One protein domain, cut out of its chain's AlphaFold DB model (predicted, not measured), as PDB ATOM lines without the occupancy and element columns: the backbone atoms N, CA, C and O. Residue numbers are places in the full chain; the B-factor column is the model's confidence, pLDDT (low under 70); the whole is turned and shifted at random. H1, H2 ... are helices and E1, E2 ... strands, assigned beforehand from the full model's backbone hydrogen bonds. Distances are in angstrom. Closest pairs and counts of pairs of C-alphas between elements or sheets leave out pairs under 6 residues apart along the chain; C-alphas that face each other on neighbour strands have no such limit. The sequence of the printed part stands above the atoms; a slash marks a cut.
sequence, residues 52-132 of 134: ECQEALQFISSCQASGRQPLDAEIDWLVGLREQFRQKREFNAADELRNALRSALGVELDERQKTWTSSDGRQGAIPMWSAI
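This is residues 52 to 132 of the 134 residues of the protein "Hypothetical protein" of Alexandrium catenella (UniProt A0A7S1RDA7). A small three-stranded sheet, E1, E2 and E3, packs beside an up-and-down bundle of three helices, H1, H2 and H3, on the side of H2 and H3 away from H1. The short H4 sits by residues 80 to 87 of H2. The 81 printed residues hold H1, H2, H3, E1, E2, E3 and H4 in that order, mostly helix; the antiparallel sheet runs E1, E2, E3, a meander, each strand the neighbour of the one before. The whole is compact, with a radius of gyration of the C-alphas of 11.6 A, and spans 32 by 25 by 17 A.

E2, residues 115 to 118, forms hairpins with E1, residues 107 to 110, where N 108 and O 117 are 2.7 A apart, and with E3, residues 123 to 125, where N 116 and O 124 are 2.9 A apart. H3, residues 91 to 105, only grazes the sheet, with residues 98 to 105. H2, residues 72 to 87, only grazes it with residues 72 to 79. H2 touches H3, C-alphas 82 and 94 being closest at 4.7 A, at a shallow tilt of 20 degrees, opposite ways. H1, residues 52 to 66, touches H3, closest at C-alphas 53 and 93, 6.1 A. H1 and H2 only just touch, with 3 pairs of C-alphas within 8 A, closest at C-alphas 56 and 78, 6.7 A. H4, residues 129 to 132, touches H2, closest at C-alphas 83 and 129, 6.1 A. Every O i to N i+4 pair is within hydrogen-bond range in H1, H2 and H3; H4 is too short for one.

H1 begins at C-alpha 52 (31.771, -37.515, 33.917) and is 20.9 A long, H2 22.7 A and H3 20.6 A. H4 ends at C-alpha 132 (37.639, -48.749, 41.850).

The C-alphas farthest apart, Gly 67 and Ser 130, are 33.4 A apart. The printed part has no cut, and no link is long. The pLDDT is under 70 at residues 129, 131 and 132.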
ATOM      1  N   GLU A  52      31.948 -36.075  33.712       81.88
ATOM      2  CA  GLU A  52      31.771 -37.515  33.917       81.88
ATOM      3  C   GLU A  52      30.298 -37.916  34.165       81.88
ATOM      4  O   GLU A  52      29.827 -38.908  33.612       81.88
ATOM      5  N   CYS A  53      29.537 -37.149  34.961       81.75
ATOM      6  CA  CYS A  53      28.134 -37.481  35.252       81.75
ATOM      7  C   CYS A  53      27.254 -37.206  34.031       81.75
ATOM      8  O   CYS A  53      26.396 -38.011  33.679       81.75
ATOM      9  N   GLN A  54      27.506 -36.083  33.357       83.69
ATOM     10  CA  GLN A  54      26.817 -35.712  32.124       83.69
ATOM     11  C   GLN A  54      27.044 -36.762  31.027       83.69
ATOM     12  O   GLN A  54      26.124 -37.092  30.282       83.69
ATOM     13  N   GLU A  55      28.261 -37.291  30.924       85.44
ATOM     14  CA  GLU A  55      28.632 -38.308  29.943       85.44
ATOM     15  C   GLU A  55      27.948 -39.648  30.240       85.44
ATOM     16  O   GLU A  55      27.365 -40.258  29.344       85.44
ATOM     17  N   ALA A  56      27.896 -40.047  31.512       87.69
ATOM     18  CA  ALA A  56      27.164 -41.234  31.940       87.69
ATOM     19  C   ALA A  56      25.651 -41.119  31.670       87.69
ATOM     20  O   ALA A  56      25.035 -42.049  31.147       87.69
ATOM     21  N   LEU A  57      25.049 -39.958  31.944       86.81
ATOM     22  CA  LEU A  57      23.641 -39.688  31.637       86.81
ATOM     23  C   LEU A  57      23.365 -39.687  30.127       86.81
ATOM     24  O   LEU A  57      22.353 -40.232  29.684       86.81
ATOM     25  N   GLN A  58      24.271 -39.123  29.323       86.62
ATOM     26  CA  GLN A  58      24.177 -39.175  27.864       86.62
ATOM     27  C   GLN A  58      24.274 -40.604  27.336       86.62
ATOM     28  O   GLN A  58      23.514 -40.966  26.442       86.62
ATOM     29  N   PHE A  59      25.151 -41.431  27.904       88.31
ATOM     30  CA  PHE A  59      25.266 -42.838  27.538       88.31
ATOM     31  C   PHE A  59      23.966 -43.606  27.823       88.31
ATOM     32  O   PHE A  59      23.448 -44.307  26.951       88.31
ATOM     33  N   ILE A  60      23.386 -43.410  29.011       87.81
ATOM     34  CA  ILE A  60      22.096 -44.001  29.395       87.81
ATOM     35  C   ILE A  60      20.984 -43.556  28.430       87.81
ATOM     36  O   ILE A  60      20.223 -44.384  27.925       87.81
ATOM     37  N   SER A  61      20.927 -42.255  28.128       86.88
ATOM     38  CA  SER A  61      19.988 -41.677  27.160       86.88
ATOM     39  C   SER A  61      20.188 -42.250  25.751       86.88
ATOM     40  O   SER A  61      19.221 -42.574  25.065       86.88
ATOM     41  N   SER A  62      21.437 -42.466  25.330       85.12
ATOM     42  CA  SER A  62      21.774 -43.068  24.040       85.12
ATOM     43  C   SER A  62      21.322 -44.528  23.944       85.12
ATOM     44  O   SER A  62      20.739 -44.904  22.926       85.12
ATOM     45  N   CYS A  63      21.496 -45.340  24.997       85.38
ATOM     46  CA  CYS A  63      20.953 -46.706  25.039       85.38
ATOM     47  C   CYS A  63      19.430 -46.705  24.862       85.38
ATOM     48  O   CYS A  63      18.905 -47.458  24.039       85.38
ATOM     49  N   GLN A  64      18.735 -45.804  25.562       83.69
ATOM     50  CA  GLN A  64      17.287 -45.660  25.448       83.69
ATOM     51  C   GLN A  64      16.859 -45.212  24.042       83.69
ATOM     52  O   GLN A  64      15.964 -45.816  23.455       83.69
ATOM     53  N   ALA A  65      17.520 -44.201  23.471       82.75
ATOM     54  CA  ALA A  65      17.226 -43.690  22.131       82.75
ATOM     55  C   ALA A  65      17.482 -44.734  21.031       82.75
ATOM     56  O   ALA A  65      16.769 -44.771  20.030       82.75
ATOM     57  N   SER A  66      18.479 -45.595  21.233       82.88
ATOM     58  CA  SER A  66      18.834 -46.676  20.307       82.88
ATOM     59  C   SER A  66      17.978 -47.934  20.498       82.88
ATOM     60  O   SER A  66      18.078 -48.861  19.697       82.88
ATOM     61  N   GLY A  67      17.187 -48.015  21.577       81.69
ATOM     62  CA  GLY A  67      16.465 -49.230  21.975       81.69
ATOM     63  C   GLY A  67      17.383 -50.403  22.342       81.69
ATOM     64  O   GLY A  67      16.938 -51.550  22.364       81.69
ATOM     65  N   ARG A  68      18.669 -50.138  22.603       82.62
ATOM     66  CA  ARG A  68      19.657 -51.154  22.975       82.62
ATOM     67  C   ARG A  68      19.666 -51.312  24.492       82.62
ATOM     68  O   ARG A  68      19.723 -50.332  25.227       82.62
ATOM     69  N   GLN A  69      19.678 -52.560  24.952       81.00
ATOM     70  CA  GLN A  69      19.924 -52.860  26.358       81.00
ATOM     71  C   GLN A  69      21.418 -52.681  26.689       81.00
ATOM     72  O   GLN A  69      22.267 -53.104  25.893       81.00
ATOM     73  N   PRO A  70      21.754 -52.091  27.847       83.25
ATOM     74  CA  PRO A  70      23.130 -51.991  28.303       83.25
ATOM     75  C   PRO A  70      23.659 -53.398  28.609       83.25
ATOM     76  O   PRO A  70      22.956 -54.249  29.155       83.25
ATOM     77  N   LEU A  71      24.902 -53.650  28.232       87.12
ATOM     78  CA  LEU A  71      25.659 -54.833  28.610       87.12
ATOM     79  C   LEU A  71      26.010 -54.754  30.092       87.12
ATOM     80  O   LEU A  71      26.117 -53.679  30.682       87.12
ATOM     81  N   ASP A  72      26.292 -55.911  30.668       85.50
ATOM     82  CA  ASP A  72      26.660 -56.049  32.075       85.50
ATOM     83  C   ASP A  72      27.906 -55.214  32.420       85.50
ATOM     84  O   ASP A  72      27.949 -54.574  33.465       85.50
ATOM     85  N   ALA A  73      28.872 -55.124  31.498       86.31
ATOM     86  CA  ALA A  73      30.060 -54.281  31.644       86.31
ATOM     87  C   ALA A  73      29.745 -52.771  31.638       86.31
ATOM     88  O   ALA A  73      30.402 -51.997  32.329       86.31
ATOM     89  N   GLU A  74      28.739 -52.342  30.869       88.50
ATOM     90  CA  GLU A  74      28.309 -50.939  30.818       88.50
ATOM     91  C   GLU A  74      27.575 -50.568  32.116       88.50
ATOM     92  O   GLU A  74      27.795 -49.490  32.665       88.50
ATOM     93  N   ILE A  75      26.762 -51.485  32.653       88.56
ATOM     94  CA  ILE A  75      26.118 -51.315  33.962       88.56
ATOM     95  C   ILE A  75      27.174 -51.257  35.071       88.56
ATOM     96  O   ILE A  75      27.120 -50.354  35.903       88.56
ATOM     97  N   ASP A  76      28.152 -52.165  35.065       88.00
ATOM     98  CA  ASP A  76      29.240 -52.188  36.049       88.00
ATOM     99  C   ASP A  76      30.040 -50.877  36.047       88.00
ATOM    100  O   ASP A  76      30.259 -50.277  37.100       88.00
ATOM    101  N   TRP A  77      30.359 -50.354  34.858       88.44
ATOM    102  CA  TRP A  77      31.010 -49.054  34.710       88.44
ATOM    103  C   TRP A  77      30.177 -47.904  35.294       88.44
ATOM    104  O   TRP A  77      30.705 -47.105  36.071       88.44
ATOM    105  N   LEU A  78      28.875 -47.830  34.988       89.19
ATOM    106  CA  LEU A  78      27.975 -46.791  35.518       89.19
ATOM    107  C   LEU A  78      27.853 -46.868  37.046       89.19
ATOM    108  O   LEU A  78      27.880 -45.850  37.742       89.19
ATOM    109  N   VAL A  79      27.746 -48.082  37.583       89.50
ATOM    110  CA  VAL A  79      27.713 -48.341  39.024       89.50
ATOM    111  C   VAL A  79      29.043 -47.935  39.675       89.50
ATOM    112  O   VAL A  79      29.040 -47.298  40.729       89.50
ATOM    113  N   GLY A  80      30.176 -48.224  39.035       88.75
ATOM    114  CA  GLY A  80      31.493 -47.782  39.486       88.75
ATOM    115  C   GLY A  80      31.628 -46.256  39.498       88.75
ATOM    116  O   GLY A  80      32.100 -45.683  40.483       88.75
ATOM    117  N   LEU A  81      31.141 -45.579  38.454       88.25
ATOM    118  CA  LEU A  81      31.133 -44.117  38.361       88.25
ATOM    119  C   LEU A  81      30.329 -43.486  39.503       88.25
ATOM    120  O   LEU A  81      30.790 -42.540  40.143       88.25
ATOM    121  N   ARG A  82      29.163 -44.057  39.830       88.75
ATOM    122  CA  ARG A  82      28.360 -43.641  40.990       88.75
ATOM    123  C   ARG A  82      29.170 -43.683  42.284       88.75
ATOM    124  O   ARG A  82      29.145 -42.728  43.064       88.75
ATOM    125  N   GLU A  83      29.869 -44.786  42.536       89.19
ATOM    126  CA  GLU A  83      30.667 -44.936  43.754       89.19
ATOM    127  C   GLU A  83      31.863 -43.964  43.765       89.19
ATOM    128  O   GLU A  83      32.198 -43.432  44.827       89.19
ATOM    129  N   GLN A  84      32.436 -43.621  42.604       86.81
ATOM    130  CA  GLN A  84      33.419 -42.535  42.511       86.81
ATOM    131  C   GLN A  84      32.833 -41.176  42.908       86.81
ATOM    132  O   GLN A  84      33.472 -40.435  43.657       86.81
ATOM    133  N   PHE A  85      31.616 -40.839  42.472       87.38
ATOM    134  CA  PHE A  85      30.964 -39.592  42.886       87.38
ATOM    135  C   PHE A  85      30.716 -39.549  44.396       87.38
ATOM    136  O   PHE A  85      30.973 -38.524  45.029       87.38
ATOM    137  N   ARG A  86      30.335 -40.676  45.014       85.25
ATOM    138  CA  ARG A  86      30.239 -40.770  46.483       85.25
ATOM    139  C   ARG A  86      31.574 -40.492  47.170       85.25
ATOM    140  O   ARG A  86      31.587 -39.796  48.184       85.25
ATOM    141  N   GLN A  87      32.683 -40.994  46.625       84.44
ATOM    142  CA  GLN A  87      34.026 -40.713  47.149       84.44
ATOM    143  C   GLN A  87      34.399 -39.234  47.013       84.44
ATOM    144  O   GLN A  87      34.891 -38.625  47.962       84.44
ATOM    145  N   LYS A  88      34.090 -38.638  45.857       85.06
ATOM    146  CA  LYS A  88      34.274 -37.207  45.574       85.06
ATOM    147  C   LYS A  88      33.338 -36.304  46.400       85.06
ATOM    148  O   LYS A  88      33.464 -35.089  46.317       85.06
ATOM    149  N   ARG A  89      32.451 -36.876  47.235       86.44
ATOM    150  CA  ARG A  89      31.387 -36.197  48.010       86.44
ATOM    151  C   ARG A  89      30.324 -35.514  47.141       86.44
ATOM    152  O   ARG A  89      29.527 -34.724  47.638       86.44
ATOM    153  N   GLU A  90      30.258 -35.895  45.872       84.25
ATOM    154  CA  GLU A  90      29.275 -35.444  44.892       84.25
ATOM    155  C   GLU A  90      28.018 -36.322  44.978       84.25
ATOM    156  O   GLU A  90      27.685 -37.096  44.080       84.25
ATOM    157  N   PHE A  91      27.312 -36.233  46.108       85.44
ATOM    158  CA  PHE A  91      26.120 -37.052  46.356       85.44
ATOM    159  C   PHE A  91      24.987 -36.763  45.368       85.44
ATOM    160  O   PHE A  91      24.231 -37.672  45.041       85.44
ATOM    161  N   ASN A  92      24.899 -35.526  44.872       88.06
ATOM    162  CA  ASN A  92      23.886 -35.137  43.899       88.06
ATOM    163  C   ASN A  92      24.078 -35.893  42.574       88.06
ATOM    164  O   ASN A  92      23.164 -36.570  42.120       88.06
ATOM    165  N   ALA A  93      25.296 -35.881  42.023       87.19
ATOM    166  CA  ALA A  93      25.631 -36.620  40.803       87.19
ATOM    167  C   ALA A  93      25.434 -38.140  40.966       87.19
ATOM    168  O   ALA A  93      24.919 -38.814  40.074       87.19
ATOM    169  N   ALA A  94      25.792 -38.691  42.131       87.94
ATOM    170  CA  ALA A  94      25.576 -40.106  42.431       87.94
ATOM    171  C   ALA A  94      24.083 -40.493  42.475       87.94
ATOM    172  O   ALA A  94      23.718 -41.603  42.071       87.94
ATOM    173  N   ASP A  95      23.222 -39.608  42.985       89.56
ATOM    174  CA  ASP A  95      21.775 -39.838  43.036       89.56
ATOM    175  C   ASP A  95      21.124 -39.666  41.657       89.56
ATOM    176  O   ASP A  95      20.324 -40.513  41.256       89.56
ATOM    177  N   GLU A  96      21.552 -38.668  40.875       90.56
ATOM    178  CA  GLU A  96      21.115 -38.503  39.482       90.56
ATOM    179  C   GLU A  96      21.411 -39.754  38.653       90.56
ATOM    180  O   GLU A  96      20.531 -40.256  37.948       90.56
ATOM    181  N   LEU A  97      22.616 -40.316  38.792       90.44
ATOM    182  CA  LEU A  97      22.999 -41.517  38.061       90.44
ATOM    183  C   LEU A  97      22.163 -42.732  38.478       90.44
ATOM    184  O   LEU A  97      21.714 -43.502  37.629       90.44
ATOM    185  N   ARG A  98      21.874 -42.875  39.778       90.00
ATOM    186  CA  ARG A  98      20.972 -43.918  40.289       90.00
ATOM    187  C   ARG A  98      19.565 -43.771  39.712       90.00
ATOM    188  O   ARG A  98      18.963 -44.762  39.297       90.00
ATOM    189  N   ASN A  99      19.035 -42.551  39.682       91.25
ATOM    190  CA  ASN A  99      17.698 -42.293  39.165       91.25
ATOM    191  C   ASN A  99      17.618 -42.528  37.649       91.25
ATOM    192  O   ASN A  99      16.623 -43.070  37.168       91.25
ATOM    193  N   ALA A 100      18.674 -42.188  36.907       90.25
ATOM    194  CA  ALA A 100      18.777 -42.449  35.476       90.25
ATOM    195  C   ALA A 100      18.856 -43.950  35.164       90.25
ATOM    196  O   ALA A 100      18.107 -44.426  34.312       90.25
ATOM    197  N   LEU A 101      19.678 -44.712  35.895       89.62
ATOM    198  CA  LEU A 101      19.750 -46.176  35.787       89.62
ATOM    199  C   LEU A 101      18.372 -46.821  36.004       89.62
ATOM    200  O   LEU A 101      17.935 -47.651  35.206       89.62
ATOM    201  N   ARG A 102      17.642 -46.375  37.031       90.44
ATOM    202  CA  ARG A 102      16.300 -46.883  37.338       90.44
ATOM    203  C   ARG A 102      15.257 -46.476  36.299       90.44
ATOM    204  O   ARG A 102      14.460 -47.307  35.885       90.44
ATOM    205  N   SER A 103      15.257 -45.214  35.876       88.00
ATOM    206  CA  SER A 103      14.215 -44.666  34.997       88.00
ATOM    207  C   SER A 103      14.393 -45.059  33.532       88.00
ATOM    208  O   SER A 103      13.406 -45.288  32.840       88.00
ATOM    209  N   ALA A 104      15.633 -45.125  33.042       86.50
ATOM    210  CA  ALA A 104      15.912 -45.392  31.633       86.50
ATOM    211  C   ALA A 104      16.172 -46.875  31.348       86.50
ATOM    212  O   ALA A 104      15.709 -47.386  30.332       86.50
ATOM    213  N   LEU A 105      16.905 -47.557  32.233       83.19
ATOM    214  CA  LEU A 105      17.354 -48.941  32.024       83.19
ATOM    215  C   LEU A 105      16.578 -49.939  32.893       83.19
ATOM    216  O   LEU A 105      16.745 -51.146  32.732       83.19
ATOM    217  N   GLY A 106      15.753 -49.456  33.827       88.00
ATOM    218  CA  GLY A 106      15.051 -50.316  34.777       88.00
ATOM    219  C   GLY A 106      16.006 -51.056  35.716       88.00
ATOM    220  O   GLY A 106      15.674 -52.150  36.169       88.00
ATOM    221  N   VAL A 107      17.202 -50.507  35.955       89.94
ATOM    222  CA  VAL A 107      18.203 -51.096  36.849       89.94
ATOM    223  C   VAL A 107      18.025 -50.522  38.248       89.94
ATOM    224  O   VAL A 107      18.157 -49.319  38.469       89.94
ATOM    225  N   GLU A 108      17.730 -51.393  39.201       90.31
ATOM    226  CA  GLU A 108      17.634 -51.079  40.613       90.31
ATOM    227  C   GLU A 108      18.954 -51.408  41.316       90.31
ATOM    228  O   GLU A 108      19.565 -52.455  41.109       90.31
ATOM    229  N   LEU A 109      19.431 -50.469  42.130       89.81
ATOM    230  CA  LEU A 109      20.673 -50.620  42.879       89.81
ATOM    231  C   LEU A 109      20.319 -50.881  44.340       89.81
ATOM    232  O   LEU A 109      19.785 -49.987  45.011       89.81
ATOM    233  N   ASP A 110      20.651 -52.074  44.830       89.06
ATOM    234  CA  ASP A 110      20.514 -52.440  46.233       89.06
ATOM    235  C   ASP A 110      21.846 -52.241  46.965       89.06
ATOM    236  O   ASP A 110      22.772 -53.056  46.939       89.06
ATOM    237  N   GLU A 111      21.957 -51.104  47.647       84.44
ATOM    238  CA  GLU A 111      23.169 -50.750  48.386       84.44
ATOM    239  C   GLU A 111      23.376 -51.592  49.652       84.44
ATOM    240  O   GLU A 111      24.497 -51.628  50.168       84.44
ATOM    241  N   ARG A 112      22.320 -52.250  50.161       86.44
ATOM    242  CA  ARG A 112      22.386 -53.099  51.362       86.44
ATOM    243  C   ARG A 112      23.019 -54.443  51.023       86.44
ATOM    244  O   ARG A 112      23.870 -54.914  51.767       86.44
ATOM    245  N   GLN A 113      22.622 -55.022  49.896       87.75
ATOM    246  CA  GLN A 113      23.152 -56.267  49.356       87.75
ATOM    247  C   GLN A 113      24.410 -56.057  48.509       87.75
ATOM    248  O   GLN A 113      25.099 -57.027  48.217       87.75
ATOM    249  N   LYS A 114      24.744 -54.802  48.164       88.88
ATOM    250  CA  LYS A 114      25.844 -54.465  47.246       88.88
ATOM    251  C   LYS A 114      25.671 -55.171  45.903       88.88
ATOM    252  O   LYS A 114      26.632 -55.664  45.321       88.88
ATOM    253  N   THR A 115      24.441 -55.190  45.409       91.31
ATOM    254  CA  THR A 115      24.076 -55.807  44.135       91.31
ATOM    255  C   THR A 115      23.176 -54.876  43.344       91.31
ATOM    256  O   THR A 115      22.380 -54.132  43.913       91.31
ATOM    257  N   TRP A 116      23.295 -54.911  42.025       92.19
ATOM    258  CA  TRP A 116      22.344 -54.276  41.125       92.19
ATOM    259  C   TRP A 116      21.510 -55.354  40.441       92.19
ATOM    260  O   TRP A 116      22.000 -56.450  40.175       92.19
ATOM    261  N   THR A 117      20.250 -55.047  40.169       91.12
ATOM    262  CA  THR A 117      19.288 -55.917  39.492       91.12
ATOM    263  C   THR A 117      18.634 -55.139  38.360       91.12
ATOM    264  O   THR A 117      18.228 -53.996  38.522       91.12
ATOM    265  N   SER A 118      18.549 -55.735  37.180       90.00
ATOM    266  CA  SER A 118      17.877 -55.166  36.018       90.00
ATOM    267  C   SER A 118      16.473 -55.739  35.880       90.00
ATOM    268  O   SER A 118      16.219 -56.888  36.243       90.00
ATOM    269  N   SER A 119      15.571 -54.965  35.279       84.56
ATOM    270  CA  SER A 119      14.216 -55.407  34.923       84.56
ATOM    271  C   SER A 119      14.203 -56.593  33.942       84.56
ATOM    272  O   SER A 119      13.203 -57.297  33.856       84.56
ATOM    273  N   ASP A 120      15.314 -56.842  33.239       81.06
ATOM    274  CA  ASP A 120      15.528 -58.014  32.370       81.06
ATOM    275  C   ASP A 120      15.792 -59.314  33.170       81.06
ATOM    276  O   ASP A 120      15.779 -60.407  32.615       81.06
ATOM    277  N   GLY A 121      16.025 -59.217  34.487       83.62
ATOM    278  CA  GLY A 121      16.397 -60.338  35.361       83.62
ATOM    279  C   GLY A 121      17.907 -60.515  35.545       83.62
ATOM    280  O   GLY A 121      18.345 -61.404  36.275       83.62
ATOM    281  N   ARG A 122      18.720 -59.659  34.915       86.44
ATOM    282  CA  ARG A 122      20.174 -59.625  35.123       86.44
ATOM    283  C   ARG A 122      20.507 -59.033  36.475       86.44
ATOM    284  O   ARG A 122      19.805 -58.153  36.964       86.44
ATOM    285  N   GLN A 123      21.607 -59.477  37.052       90.31
ATOM    286  CA  GLN A 123      22.084 -58.951  38.316       90.31
ATOM    287  C   GLN A 123      23.599 -59.040  38.389       90.31
ATOM    288  O   GLN A 123      24.204 -59.938  37.803       90.31
ATOM    289  N   GLY A 124      24.198 -58.130  39.141       88.94
ATOM    290  CA  GLY A 124      25.638 -58.088  39.335       88.94
ATOM    291  C   GLY A 124      26.010 -57.521  40.692       88.94
ATOM    292  O   GLY A 124      25.170 -57.007  41.433       88.94
ATOM    293  N   ALA A 125      27.289 -57.644  41.033       88.62
ATOM    294  CA  ALA A 125      27.832 -57.018  42.225       88.62
ATOM    295  C   ALA A 125      28.060 -55.525  41.970       88.62
ATOM    296  O   ALA A 125      28.427 -55.113  40.874       88.62
ATOM    297  N   ILE A 126      27.852 -54.711  42.998       86.62
ATOM    298  CA  ILE A 126      28.295 -53.321  43.019       86.62
ATOM    299  C   ILE A 126      29.762 -53.352  43.456       86.62
ATOM    300  O   ILE A 126      30.022 -53.771  44.593       86.62
ATOM    301  N   PRO A 127      30.722 -52.939  42.607       81.56
ATOM    302  CA  PRO A 127      32.122 -52.908  42.993       81.56
ATOM    303  C   PRO A 127      32.297 -52.076  44.260       81.56
ATOM    304  O   PRO A 127      31.739 -50.987  44.423       81.56
ATOM    305  N   MET A 128      33.063 -52.617  45.203       76.88
ATOM    306  CA  MET A 128      33.374 -51.897  46.427       76.88
ATOM    307  C   MET A 128      34.267 -50.706  46.076       76.88
ATOM    308  O   MET A 128      35.156 -50.833  45.243       76.88
ATOM    309  N   TRP A 129      34.077 -49.566  46.741       69.75
ATOM    310  CA  TRP A 129      34.855 -48.344  46.485       69.75
ATOM    311  C   TRP A 129      36.380 -48.573  46.453       69.75
ATOM    312  O   TRP A 129      37.083 -47.939  45.672       69.75
ATOM    313  N   SER A 130      36.883 -49.519  47.259       70.44
ATOM    314  CA  SER A 130      38.298 -49.908  47.306       70.44
ATOM    315  C   SER A 130      38.796 -50.578  46.022       70.44
ATOM    316  O   SER A 130      39.991 -50.531  45.756       70.44
ATOM    317  N   ALA A 131      37.919 -51.223  45.254       67.00
ATOM    318  CA  ALA A 131      38.265 -51.901  44.007       67.00
ATOM    319  C   ALA A 131      38.319 -50.941  42.806       67.00
ATOM    320  O   ALA A 131      38.881 -51.286  41.778       67.00
ATOM    321  N   ILE A 132      37.743 -49.741  42.935       66.00
ATOM    322  CA  ILE A 132      37.639 -48.749  41.850       66.00
ATOM    323  C   ILE A 132      38.862 -47.811  41.829       66.00
ATOM    324  O   ILE A 132      39.111 -47.133  40.839       66.00
TER     325      ILE A 132